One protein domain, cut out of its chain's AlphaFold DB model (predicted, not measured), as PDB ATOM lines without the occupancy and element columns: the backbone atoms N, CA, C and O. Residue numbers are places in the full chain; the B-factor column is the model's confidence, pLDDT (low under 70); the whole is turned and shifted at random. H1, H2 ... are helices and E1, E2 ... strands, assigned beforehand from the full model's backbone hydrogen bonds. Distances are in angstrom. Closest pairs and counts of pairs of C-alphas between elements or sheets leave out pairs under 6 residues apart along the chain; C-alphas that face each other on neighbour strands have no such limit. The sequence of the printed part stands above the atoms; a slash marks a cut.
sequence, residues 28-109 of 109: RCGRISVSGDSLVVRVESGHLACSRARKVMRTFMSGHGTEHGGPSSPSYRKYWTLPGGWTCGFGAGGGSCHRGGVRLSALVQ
ATOM      1  N   ARG A  28     264.232 181.866 213.390       90.31
ATOM      2  CA  ARG A  28     263.194 182.027 214.419       90.31
ATOM      3  C   ARG A  28     263.501 183.269 215.257       90.31
ATOM      4  O   ARG A  28     264.479 183.300 215.991       90.31
ATOM      5  N   CYS A  29     262.629 184.270 215.193       92.44
ATOM      6  CA  CYS A  29     262.839 185.587 215.798       92.44
ATOM      7  C   CYS A  29     262.127 185.803 217.143       92.44
ATOM      8  O   CYS A  29     262.087 186.924 217.653       92.44
ATOM      9  N   GLY A  30     261.584 184.736 217.734       93.25
ATOM     10  CA  GLY A  30     260.888 184.762 219.020       93.25
ATOM     11  C   GLY A  30     259.374 184.916 218.875       93.25
ATOM     12  O   GLY A  30     258.811 184.578 217.837       93.25
ATOM     13  N   ARG A  31     258.712 185.384 219.938       94.81
ATOM     14  CA  ARG A  31     257.252 185.535 220.001       94.81
ATOM     15  C   ARG A  31     256.820 187.000 220.014       94.81
ATOM     16  O   ARG A  31     257.565 187.873 220.470       94.81
ATOM     17  N   ILE A  32     255.616 187.257 219.522       94.94
ATOM     18  CA  ILE A  32     254.862 188.496 219.725       94.94
ATOM     19  C   ILE A  32     253.514 188.152 220.353       94.94
ATOM     20  O   ILE A  32     252.958 187.099 220.059       94.94
ATOM     21  N   SER A  33     253.004 189.051 221.188       93.62
ATOM     22  CA  SER A  33     251.661 188.950 221.751       93.62
ATOM     23  C   SER A  33     250.780 190.012 221.112       93.62
ATOM     24  O   SER A  33     251.165 191.186 221.107       93.62
ATOM     25  N   VAL A  34     249.649 189.604 220.544       89.62
ATOM     26  CA  VAL A  34     248.688 190.497 219.888       89.62
ATOM     27  C   VAL A  34     247.282 189.990 220.175       89.62
ATOM     28  O   VAL A  34     247.012 188.819 219.961       89.62
ATOM     29  N   SER A  35     246.406 190.857 220.689       85.19
ATOM     30  CA  SER A  35     244.998 190.530 220.980       85.19
ATOM     31  C   SER A  35     244.781 189.279 221.851       85.19
ATOM     32  O   SER A  35     243.760 188.616 221.737       85.19
ATOM     33  N   GLY A  36     245.736 188.963 222.735       85.38
ATOM     34  CA  GLY A  36     245.705 187.769 223.591       85.38
ATOM     35  C   GLY A  36     246.417 186.546 223.003       85.38
ATOM     36  O   GLY A  36     246.814 185.663 223.761       85.38
ATOM     37  N   ASP A  37     246.695 186.535 221.699       87.81
ATOM     38  CA  ASP A  37     247.391 185.441 221.027       87.81
ATOM     39  C   ASP A  37     248.911 185.596 221.098       87.81
ATOM     40  O   ASP A  37     249.460 186.696 220.970       87.81
ATOM     41  N   SER A  38     249.615 184.472 221.254       92.94
ATOM     42  CA  SER A  38     251.077 184.403 221.197       92.94
ATOM     43  C   SER A  38     251.535 183.767 219.885       92.94
ATOM     44  O   SER A  38     251.450 182.554 219.704       92.94
ATOM     45  N   LEU A  39     252.122 184.574 219.004       93.44
ATOM     46  CA  LEU A  39     252.542 184.166 217.662       93.44
ATOM     47  C   LEU A  39     254.064 184.060 217.579       93.44
ATOM     48  O   LEU A  39     254.785 184.953 218.033       93.44
ATOM     49  N   VAL A  40     254.582 183.002 216.958       95.31
ATOM     50  CA  VAL A  40     256.019 182.850 216.690       95.31
ATOM     51  C   VAL A  40     256.375 183.531 215.380       95.31
ATOM     52  O   VAL A  40     255.879 183.143 214.329       95.31
ATOM     53  N   VAL A  41     257.289 184.499 215.445       96.38
ATOM     54  CA  VAL A  41     257.788 185.230 214.280       96.38
ATOM     55  C   VAL A  41     258.985 184.510 213.674       96.38
ATOM     56  O   VAL A  41     259.936 184.163 214.386       96.38
ATOM     57  N   ARG A  42     258.977 184.341 212.354       95.81
ATOM     58  CA  ARG A  42     260.103 183.808 211.581       95.81
ATOM     59  C   ARG A  42     260.436 184.732 210.418       95.81
ATOM     60  O   ARG A  42     259.553 185.364 209.841       95.81
ATOM     61  N   VAL A  43     261.719 184.804 210.086       95.62
ATOM     62  CA  VAL A  43     262.193 185.303 208.792       95.62
ATOM     63  C   VAL A  43     262.355 184.075 207.911       95.62
ATOM     64  O   VAL A  43     263.230 183.261 208.179       95.62
ATOM     65  N   GLU A  44     261.480 183.912 206.927       93.88
ATOM     66  CA  GLU A  44     261.468 182.767 206.006       93.88
ATOM     67  C   GLU A  44     262.495 182.934 204.882       93.88
ATOM     68  O   GLU A  44     263.055 181.961 204.394       93.88
ATOM     69  N   SER A  45     262.746 184.175 204.460       93.25
ATOM     70  CA  SER A  45     263.758 184.489 203.451       93.25
ATOM     71  C   SER A  45     264.329 185.890 203.644       93.25
ATOM     72  O   SER A  45     263.667 186.772 204.201       93.25
ATOM     73  N   GLY A  46     265.543 186.100 203.130       91.38
ATOM     74  CA  GLY A  46     266.258 187.374 203.188       91.38
ATOM     75  C   GLY A  46     266.862 187.685 204.560       91.38
ATOM     76  O   GLY A  46     266.686 186.954 205.531       91.38
ATOM     77  N   HIS A  47     267.592 188.799 204.640       90.81
ATOM     78  CA  HIS A  47     268.232 189.242 205.878       90.81
ATOM     79  C   HIS A  47     267.435 190.374 206.524       90.81
ATOM     80  O   HIS A  47     267.302 191.468 205.971       90.81
ATOM     81  N   LEU A  48     266.913 190.118 207.723       92.19
ATOM     82  CA  LEU A  48     266.236 191.121 208.533       92.19
ATOM     83  C   LEU A  48     266.509 190.872 210.015       92.19
ATOM     84  O   LEU A  48     266.340 189.761 210.508       92.19
ATOM     85  N   ALA A  49     266.873 191.927 210.745       94.38
ATOM     86  CA  ALA A  49     267.039 191.838 212.190       94.38
ATOM     87  C   ALA A  49     265.726 191.417 212.875       94.38
ATOM     88  O   ALA A  49     264.657 191.968 212.589       94.38
ATOM     89  N   CYS A  50     265.807 190.499 213.841       94.62
ATOM     90  CA  CYS A  50     264.626 189.961 214.518       94.62
ATOM     91  C   CYS A  50     263.795 191.007 215.275       94.62
ATOM     92  O   CYS A  50     262.580 190.861 215.401       94.62
ATOM     93  N   SER A  51     264.404 192.091 215.763       95.69
ATOM     94  CA  SER A  51     263.668 193.235 216.322       95.69
ATOM     95  C   SER A  51     262.749 193.878 215.281       95.69
ATOM     96  O   SER A  51     261.580 194.149 215.561       95.69
ATOM     97  N   ARG A  52     263.246 194.053 214.053       95.88
ATOM     98  CA  ARG A  52     262.490 194.627 212.939       95.88
ATOM     99  C   ARG A  52     261.441 193.655 212.408       95.88
ATOM    100  O   ARG A  52     260.317 194.088 212.183       95.88
ATOM    101  N   ALA A  53     261.766 192.365 212.301       96.19
ATOM    102  CA  ALA A  53     260.802 191.320 211.941       96.19
ATOM    103  C   ALA A  53     259.604 191.306 212.903       96.19
ATOM    104  O   ALA A  53     258.454 191.395 212.477       96.19
ATOM    105  N   ARG A  54     259.873 191.288 214.216       96.56
ATOM    106  CA  ARG A  54     258.827 191.341 215.248       96.56
ATOM    107  C   ARG A  54     258.009 192.624 215.187       96.56
ATOM    108  O   ARG A  54     256.799 192.555 215.356       96.56
ATOM    109  N   LYS A  55     258.642 193.777 214.936       96.31
ATOM    110  CA  LYS A  55     257.931 195.056 214.791       96.31
ATOM    111  C   LYS A  55     256.961 195.018 213.611       96.31
ATOM    112  O   LYS A  55     255.799 195.342 213.802       96.31
ATOM    113  N   VAL A  56     257.417 194.577 212.436       96.75
ATOM    114  CA  VAL A  56     256.575 194.463 211.230       96.75
ATOM    115  C   VAL A  56     255.390 193.535 211.485       96.75
ATOM    116  O   VAL A  56     254.250 193.943 211.280       96.75
ATOM    117  N   MET A  57     255.642 192.328 212.005       96.69
ATOM    118  CA  MET A  57     254.565 191.372 212.272       96.69
ATOM    119  C   MET A  57     253.601 191.867 213.350       96.69
ATOM    120  O   MET A  57     252.401 191.700 213.198       96.69
ATOM    121  N   ARG A  58     254.085 192.526 214.410       96.12
ATOM    122  CA  ARG A  58     253.205 193.126 215.423       96.12
ATOM    123  C   ARG A  58     252.327 194.217 214.818       96.12
ATOM    124  O   ARG A  58     251.132 194.211 215.059       96.12
ATOM    125  N   THR A  59     252.899 195.111 214.012       95.94
ATOM    126  CA  THR A  59     252.135 196.163 213.330       95.94
ATOM    127  C   THR A  59     251.037 195.567 212.447       95.94
ATOM    128  O   THR A  59     249.897 196.005 212.543       95.94
ATOM    129  N   PHE A  60     251.347 194.542 211.650       95.50
ATOM    130  CA  PHE A  60     250.340 193.864 210.832       95.50
ATOM    131  C   PHE A  60     249.243 193.202 211.675       95.50
ATOM    132  O   PHE A  60     248.064 193.483 211.488       95.50
ATOM    133  N   MET A  61     249.629 192.347 212.625       94.44
ATOM    134  CA  MET A  61     248.677 191.553 213.409       94.44
ATOM    135  C   MET A  61     247.793 192.428 214.313       94.44
ATOM    136  O   MET A  61     246.687 192.025 214.647       94.44
ATOM    137  N   SER A  62     248.251 193.628 214.690       93.50
ATOM    138  CA  SER A  62     247.444 194.627 215.408       93.50
ATOM    139  C   SER A  62     246.403 195.336 214.526       93.50
ATOM    140  O   SER A  62     245.708 196.220 215.018       93.50
ATOM    141  N   GLY A  63     246.289 194.983 213.242       91.88
ATOM    142  CA  GLY A  63     245.297 195.546 212.322       91.88
ATOM    143  C   GLY A  63     245.709 196.866 211.669       91.88
ATOM    144  O   GLY A  63     244.855 197.585 211.157       91.88
ATOM    145  N   HIS A  64     246.999 197.218 211.680       93.00
ATOM    146  CA  HIS A  64     247.477 198.399 210.960       93.00
ATOM    147  C   HIS A  64     247.744 198.099 209.478       93.00
ATOM    148  O   HIS A  64     248.018 196.964 209.089       93.00
ATOM    149  N   GLY A  65     247.770 199.161 208.672       92.75
ATOM    150  CA  GLY A  65     248.018 199.102 207.233       92.75
ATOM    151  C   GLY A  65     246.785 199.462 206.419       92.75
ATOM    152  O   GLY A  65     245.687 199.605 206.951       92.75
ATOM    153  N   THR A  66     246.981 199.604 205.117       95.25
ATOM    154  CA  THR A  66     245.891 199.818 204.164       95.25
ATOM    155  C   THR A  66     245.417 198.465 203.659       95.25
ATOM    156  O   THR A  66     246.201 197.760 203.028       95.25
ATOM    157  N   GLU A  67     244.167 198.096 203.943       93.75
ATOM    158  CA  GLU A  67     243.548 196.895 203.371       93.75
ATOM    159  C   GLU A  67     243.295 197.090 201.875       93.75
ATOM    160  O   GLU A  67     242.845 198.141 201.418       93.75
ATOM    161  N   HIS A  68     243.556 196.036 201.118       92.44
ATOM    162  CA  HIS A  68     243.263 195.919 199.707       92.44
ATOM    163  C   HIS A  68     242.448 194.649 199.474       92.44
ATOM    164  O   HIS A  68     242.752 193.584 200.013       92.44
ATOM    165  N   GLY A  69     241.424 194.773 198.636       86.81
ATOM    166  CA  GLY A  69     240.391 193.760 198.441       86.81
ATOM    167  C   GLY A  69     239.019 194.352 198.752       86.81
ATOM    168  O   GLY A  69     238.870 195.157 199.665       86.81
ATOM    169  N   GLY A  70     238.012 194.002 197.954       83.62
ATOM    170  CA  GLY A  70     236.648 194.474 198.191       83.62
ATOM    171  C   GLY A  70     236.046 193.858 199.463       83.62
ATOM    172  O   GLY A  70     236.487 192.785 199.885       83.62
ATOM    173  N   PRO A  71     234.994 194.462 200.040       78.75
ATOM    174  CA  PRO A  71     234.321 193.927 201.227       78.75
ATOM    175  C   PRO A  71     233.820 192.489 201.021       78.75
ATOM    176  O   PRO A  71     233.911 191.673 201.932       78.75
ATOM    177  N   SER A  72     233.401 192.150 199.797       85.31
ATOM    178  CA  SER A  72     232.954 190.805 199.405       85.31
ATOM    179  C   SER A  72     234.077 189.895 198.892       85.31
ATOM    180  O   SER A  72     233.809 188.798 198.404       85.31
ATOM    181  N   SER A  73     235.337 190.344 198.921       84.81
ATOM    182  CA  SER A  73     236.453 189.521 198.453       84.81
ATOM    183  C   SER A  73     236.742 188.408 199.458       84.81
ATOM    184  O   SER A  73     236.827 188.677 200.659       84.81
ATOM    185  N   PRO A  74     236.947 187.167 198.988       83.06
ATOM    186  CA  PRO A  74     237.347 186.081 199.867       83.06
ATOM    187  C   PRO A  74     238.693 186.409 200.522       83.06
ATOM    188  O   PRO A  74     239.546 187.051 199.906       83.06
ATOM    189  N   SER A  75     238.902 185.946 201.757       79.56
ATOM    190  CA  SER A  75     240.041 186.344 202.599       79.56
ATOM    191  C   SER A  75     241.409 186.141 201.939       79.56
ATOM    192  O   SER A  75     242.316 186.923 202.183       79.56
ATOM    193  N   TYR A  76     241.551 185.153 201.047       79.75
ATOM    194  CA  TYR A  76     242.798 184.904 200.312       79.75
ATOM    195  C   TYR A  76     243.152 185.994 199.283       79.75
ATOM    196  O   TYR A  76     244.296 186.069 198.845       79.75
ATOM    197  N   ARG A  77     242.181 186.817 198.863       85.94
ATOM    198  CA  ARG A  77     242.402 187.979 197.982       85.94
ATOM    199  C   ARG A  77     242.660 189.264 198.758       85.94
ATOM    200  O   ARG A  77     242.975 190.276 198.138       85.94
ATOM    201  N   LYS A  78     242.498 189.236 200.083       91.56
ATOM    202  CA  LYS A  78     242.736 190.392 200.938       91.56
ATOM    203  C   LYS A  78     244.210 190.475 201.306       91.56
ATOM    204  O   LYS A  78     244.815 189.481 201.708       91.56
ATOM    205  N   TYR A  79     244.777 191.664 201.182       94.62
ATOM    206  CA  TYR A  79     246.147 191.944 201.593       94.62
ATOM    207  C   TYR A  79     246.252 193.349 202.177       94.62
ATOM    208  O   TYR A  79     245.406 194.198 201.927       94.62
ATOM    209  N   TRP A  80     247.294 193.600 202.960       96.12
ATOM    210  CA  TRP A  80     247.527 194.873 203.629       96.12
ATOM    211  C   TRP A  80     248.872 195.438 203.222       96.12
ATOM    212  O   TRP A  80     249.875 194.725 203.252       96.12
ATOM    213  N   THR A  81     248.913 196.727 202.909       97.50
ATOM    214  CA  THR A  81     250.176 197.440 202.724       97.50
ATOM    215  C   THR A  81     250.526 198.190 204.004       97.50
ATOM    216  O   THR A  81     249.759 199.034 204.469       97.50
ATOM    217  N   LEU A  82     251.691 197.904 204.590       96.56
ATOM    218  CA  LEU A  82     252.212 198.647 205.739       96.56
ATOM    219  C   LEU A  82     253.170 199.766 205.310       96.56
ATOM    220  O   LEU A  82     253.838 199.659 204.271       96.56
ATOM    221  N   PRO A  83     253.370 200.781 206.173       89.06
ATOM    222  CA  PRO A  83     254.456 201.738 206.020       89.06
ATOM    223  C   PRO A  83     255.812 201.051 205.820       89.06
ATOM    224  O   PRO A  83     256.171 200.087 206.504       89.06
ATOM    225  N   GLY A  84     256.591 201.565 204.872       89.62
ATOM    226  CA  GLY A  84     257.872 200.973 204.487       89.62
ATOM    227  C   GLY A  84     257.767 199.862 203.440       89.62
ATOM    228  O   GLY A  84     258.759 199.153 203.258       89.62
ATOM    229  N   GLY A  85     256.617 199.726 202.769       94.81
ATOM    230  CA  GLY A  85     256.446 198.921 201.555       94.81
ATOM    231  C   GLY A  85     256.292 197.425 201.805       94.81
ATOM    232  O   GLY A  85     256.740 196.628 200.989       94.81
ATOM    233  N   TRP A  86     255.738 197.036 202.956       97.56
ATOM    234  CA  TRP A  86     255.450 195.630 203.234       97.56
ATOM    235  C   TRP A  86     254.062 195.269 202.751       97.56
ATOM    236  O   TRP A  86     253.107 195.957 203.095       97.56
ATOM    237  N   THR A  87     253.963 194.147 202.053       97.50
ATOM    238  CA  THR A  87     252.689 193.550 201.664       97.50
ATOM    239  C   THR A  87     252.431 192.346 202.556       97.50
ATOM    240  O   THR A  87     253.239 191.416 202.607       97.50
ATOM    241  N   CYS A  88     251.316 192.365 203.274       96.62
ATOM    242  CA  CYS A  88     250.957 191.376 204.279       96.62
ATOM    243  C   CYS A  88     249.611 190.718 203.979       96.62
ATOM    244  O   CYS A  88     248.778 191.279 203.276       96.62
ATOM    245  N   GLY A  89     249.380 189.535 204.532       94.62
ATOM    246  CA  GLY A  89     248.116 188.820 204.393       94.62
ATOM    247  C   GLY A  89     247.959 187.745 205.457       94.62
ATOM    248  O   GLY A  89     248.949 187.259 206.016       94.62
ATOM    249  N   PHE A  90     246.709 187.385 205.733       92.06
ATOM    250  CA  PHE A  90     246.366 186.309 206.658       92.06
ATOM    251  C   PHE A  90     246.309 184.956 205.940       92.06
ATOM    252  O   PHE A  90     245.899 184.869 204.782       92.06
ATOM    253  N   GLY A  91     246.704 183.891 206.633       85.69
ATOM    254  CA  GLY A  91     246.655 182.520 206.124       85.69
ATOM    255  C   GLY A  91     247.189 181.507 207.137       85.69
ATOM    256  O   GLY A  91     247.929 181.877 208.041       85.69
ATOM    257  N   ALA A  92     246.806 180.232 206.995       81.31
ATOM    258  CA  ALA A  92     247.298 179.102 207.804       81.31
ATOM    259  C   ALA A  92     247.337 179.353 209.332       81.31
ATOM    260  O   ALA A  92     248.293 178.980 210.006       81.31
ATOM    261  N   GLY A  93     246.312 180.020 209.876       82.94
ATOM    262  CA  GLY A  93     246.229 180.327 211.310       82.94
ATOM    263  C   GLY A  93     247.087 181.513 211.767       82.94
ATOM    264  O   GLY A  93     247.236 181.733 212.959       82.94
ATOM    265  N   GLY A  94     247.651 182.304 210.858       90.38
ATOM    266  CA  GLY A  94     248.421 183.484 211.226       90.38
ATOM    267  C   GLY A  94     248.553 184.484 210.089       90.38
ATOM    268  O   GLY A  94     247.614 184.710 209.321       90.38
ATOM    269  N   GLY A  95     249.728 185.099 209.995       94.19
ATOM    270  CA  GLY A  95     250.021 186.166 209.051       94.19
ATOM    271  C   GLY A  95     251.376 186.013 208.381       94.19
ATOM    272  O   GLY A  95     252.317 185.455 208.951       94.19
ATOM    273  N   SER A  96     251.507 186.561 207.179       95.44
ATOM    274  CA  SER A  96     252.796 186.697 206.503       95.44
ATOM    275  C   SER A  96     252.954 188.083 205.907       95.44
ATOM    276  O   SER A  96     251.968 188.702 205.521       95.44
ATOM    277  N   CYS A  97     254.192 188.559 205.835       96.75
ATOM    278  CA  CYS A  97     254.548 189.830 205.214       96.75
ATOM    279  C   CYS A  97     255.747 189.632 204.295       96.75
ATOM    280  O   CYS A  97     256.656 188.863 204.613       96.75
ATOM    281  N   HIS A  98     255.794 190.349 203.180       96.75
ATOM    282  CA  HIS A  98     256.941 190.341 202.285       96.75
ATOM    283  C   HIS A  98     257.281 191.740 201.786       96.75
ATOM    284  O   HIS A  98     256.422 192.619 201.701       96.75
ATOM    285  N   ARG A  99     258.564 191.939 201.492       96.88
ATOM    286  CA  ARG A  99     259.096 193.156 200.881       96.88
ATOM    287  C   ARG A  99     260.409 192.840 200.178       96.88
ATOM    288  O   ARG A  99     261.398 192.507 200.836       96.88
ATOM    289  N   GLY A 100     260.431 192.982 198.854       93.62
ATOM    290  CA  GLY A 100     261.568 192.535 198.047       93.62
ATOM    291  C   GLY A 100     261.867 191.056 198.313       93.62
ATOM    292  O   GLY A 100     260.949 190.245 198.369       93.62
ATOM    293  N   GLY A 101     263.136 190.711 198.548       92.44
ATOM    294  CA  GLY A 101     263.553 189.338 198.874       92.44
ATOM    295  C   GLY A 101     263.292 188.883 200.318       92.44
ATOM    296  O   GLY A 101     263.643 187.755 200.671       92.44
ATOM    297  N   VAL A 102     262.712 189.734 201.177       95.50
ATOM    298  CA  VAL A 102     262.465 189.398 202.587       95.50
ATOM    299  C   VAL A 102     261.039 188.906 202.781       95.50
ATOM    300  O   VAL A 102     260.092 189.616 202.439       95.50
ATOM    301  N   ARG A 103     260.885 187.736 203.407       96.12
ATOM    302  CA  ARG A 103     259.590 187.155 203.779       96.12
ATOM    303  C   ARG A 103     259.555 186.834 205.266       96.12
ATOM    304  O   ARG A 103     260.504 186.279 205.812       96.12
ATOM    305  N   LEU A 104     258.447 187.180 205.907       96.00
ATOM    306  CA  LEU A 104     258.183 186.993 207.329       96.00
ATOM    307  C   LEU A 104     256.908 186.177 207.522       96.00
ATOM    308  O   LEU A 104     255.966 186.303 206.735       96.00
ATOM    309  N   SER A 105     256.853 185.413 208.606       95.62
ATOM    310  CA  SER A 105     255.644 184.736 209.072       95.62
ATOM    311  C   SER A 105     255.441 184.961 210.571       95.62
ATOM    312  O   SER A 105     256.397 185.206 211.314       95.62
ATOM    313  N   ALA A 106     254.187 184.913 211.013       95.69
ATOM    314  CA  ALA A 106     253.782 184.878 212.412       95.69
ATOM    315  C   ALA A 106     252.639 183.874 212.543       95.69
ATOM    316  O   ALA A 106     251.565 184.099 211.992       95.69
ATOM    317  N   LEU A 107     252.886 182.766 213.236       92.94
ATOM    318  CA  LEU A 107     251.954 181.638 213.335       92.94
ATOM    319  C   LEU A 107     251.687 181.300 214.802       92.94
ATOM    320  O   LEU A 107     252.591 181.445 215.635       92.94
ATOM    321  N   VAL A 108     250.476 180.828 215.106       86.50
ATOM    322  CA  VAL A 108     250.192 180.172 216.392       86.50
ATOM    323  C   VAL A 108     250.995 178.871 216.454       86.50
ATOM    324  O   VAL A 108     251.209 178.226 215.425       86.50
ATOM    325  N   GLN A 109     251.497 178.526 217.638       69.44
ATOM    326  CA  GLN A 109     252.118 177.225 217.893       69.44
ATOM    327  C   GLN A 109     251.187 176.332 218.684       69.44
ATOM    328  O   GLN A 109     250.497 176.886 219.565       69.44
TER     329      GLN A 109
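Overview. This is residues 28 to 109 of the 109 residues of an uncharacterized protein of Actinobacteria bacterium (UniProt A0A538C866). One antiparallel sheet of seven strands curls like part of a barrel round a single helix, H1, which packs in its hollow near E1 and E2. The sheet stays open, and the link between E3 and E4 makes one end of the longest axis. The printed part has 82 residues, with named elements in the order E1, E2, H1, E3, E4, E5, E6, E7; across the sheet the order is E1, E2, E7, E6, E5, E4, E3. The class is mixed, helices and strands, in two layers, with H1 on one face of the sheet. The whole is compact, with a radius of gyration of the C-alphas of 12.0 A, and rounded, spanning 35 by 29 by 19 A.

Arrangement. E1, residues 28 to 34, is an edge strand and forms a hairpin with E2, residues 37 to 45; N 32 and O 39 are 2.9 A apart, within hydrogen-bond range. H1, residues 50 to 61, is on the sheet, which curls round it, and each of its O i to N i+4 pairs is within hydrogen-bond range. The closest C-alphas of H1 and E1 are those of Cys 50 and Cys 29, 4.9 A apart. E3, residues 66 to 68, E4, residues 79 to 82, E5, residues 86 to 91, E6, residues 94 to 99, and E7, residues 102 to 108, form a meander, each strand the antiparallel neighbour of the one before. Within hydrogen-bond range are N 68 and O 79 at 2.7 A, N 80 and O 88 at 2.8 A, N 96 and O 89 at 2.9 A, and N 104 and O 97 at 2.8 A. E7 is also the antiparallel neighbour of E2, at 153 degrees between directions, with N 42 and O 105 2.9 A apart. The closest C-alphas of H1 and E7 are those of Met 57 and Ala 106, 6.5 A apart. The edge strands E1 and E3 are apart.

Along the chain. E1 begins at C-alpha 28, (263.194, 182.027, 214.419), and is 17.7 A long from first to last C-alpha. E2 measures 24.0 A and H1 16.1 A, the latter from C-alpha 50 at (264.626, 189.961, 214.518). E3 measures 6.5 A, E4 9.9 A, E5 16.0 A and E6 17.7 A. E7 measures 20.6 A and ends at C-alpha 108, (250.192, 180.172, 216.392).

Size, cuts and confidence. The two C-alphas farthest apart are those of Ala 49 and Ser 72, at 36.4 A. The printed part has no cut and ends at residue 109, the chain's last. The link from E3 to E4, 10 residues, is short; the other links are tight. The mean pLDDT of the printed part is 92.0, and residue 109 alone is under 70.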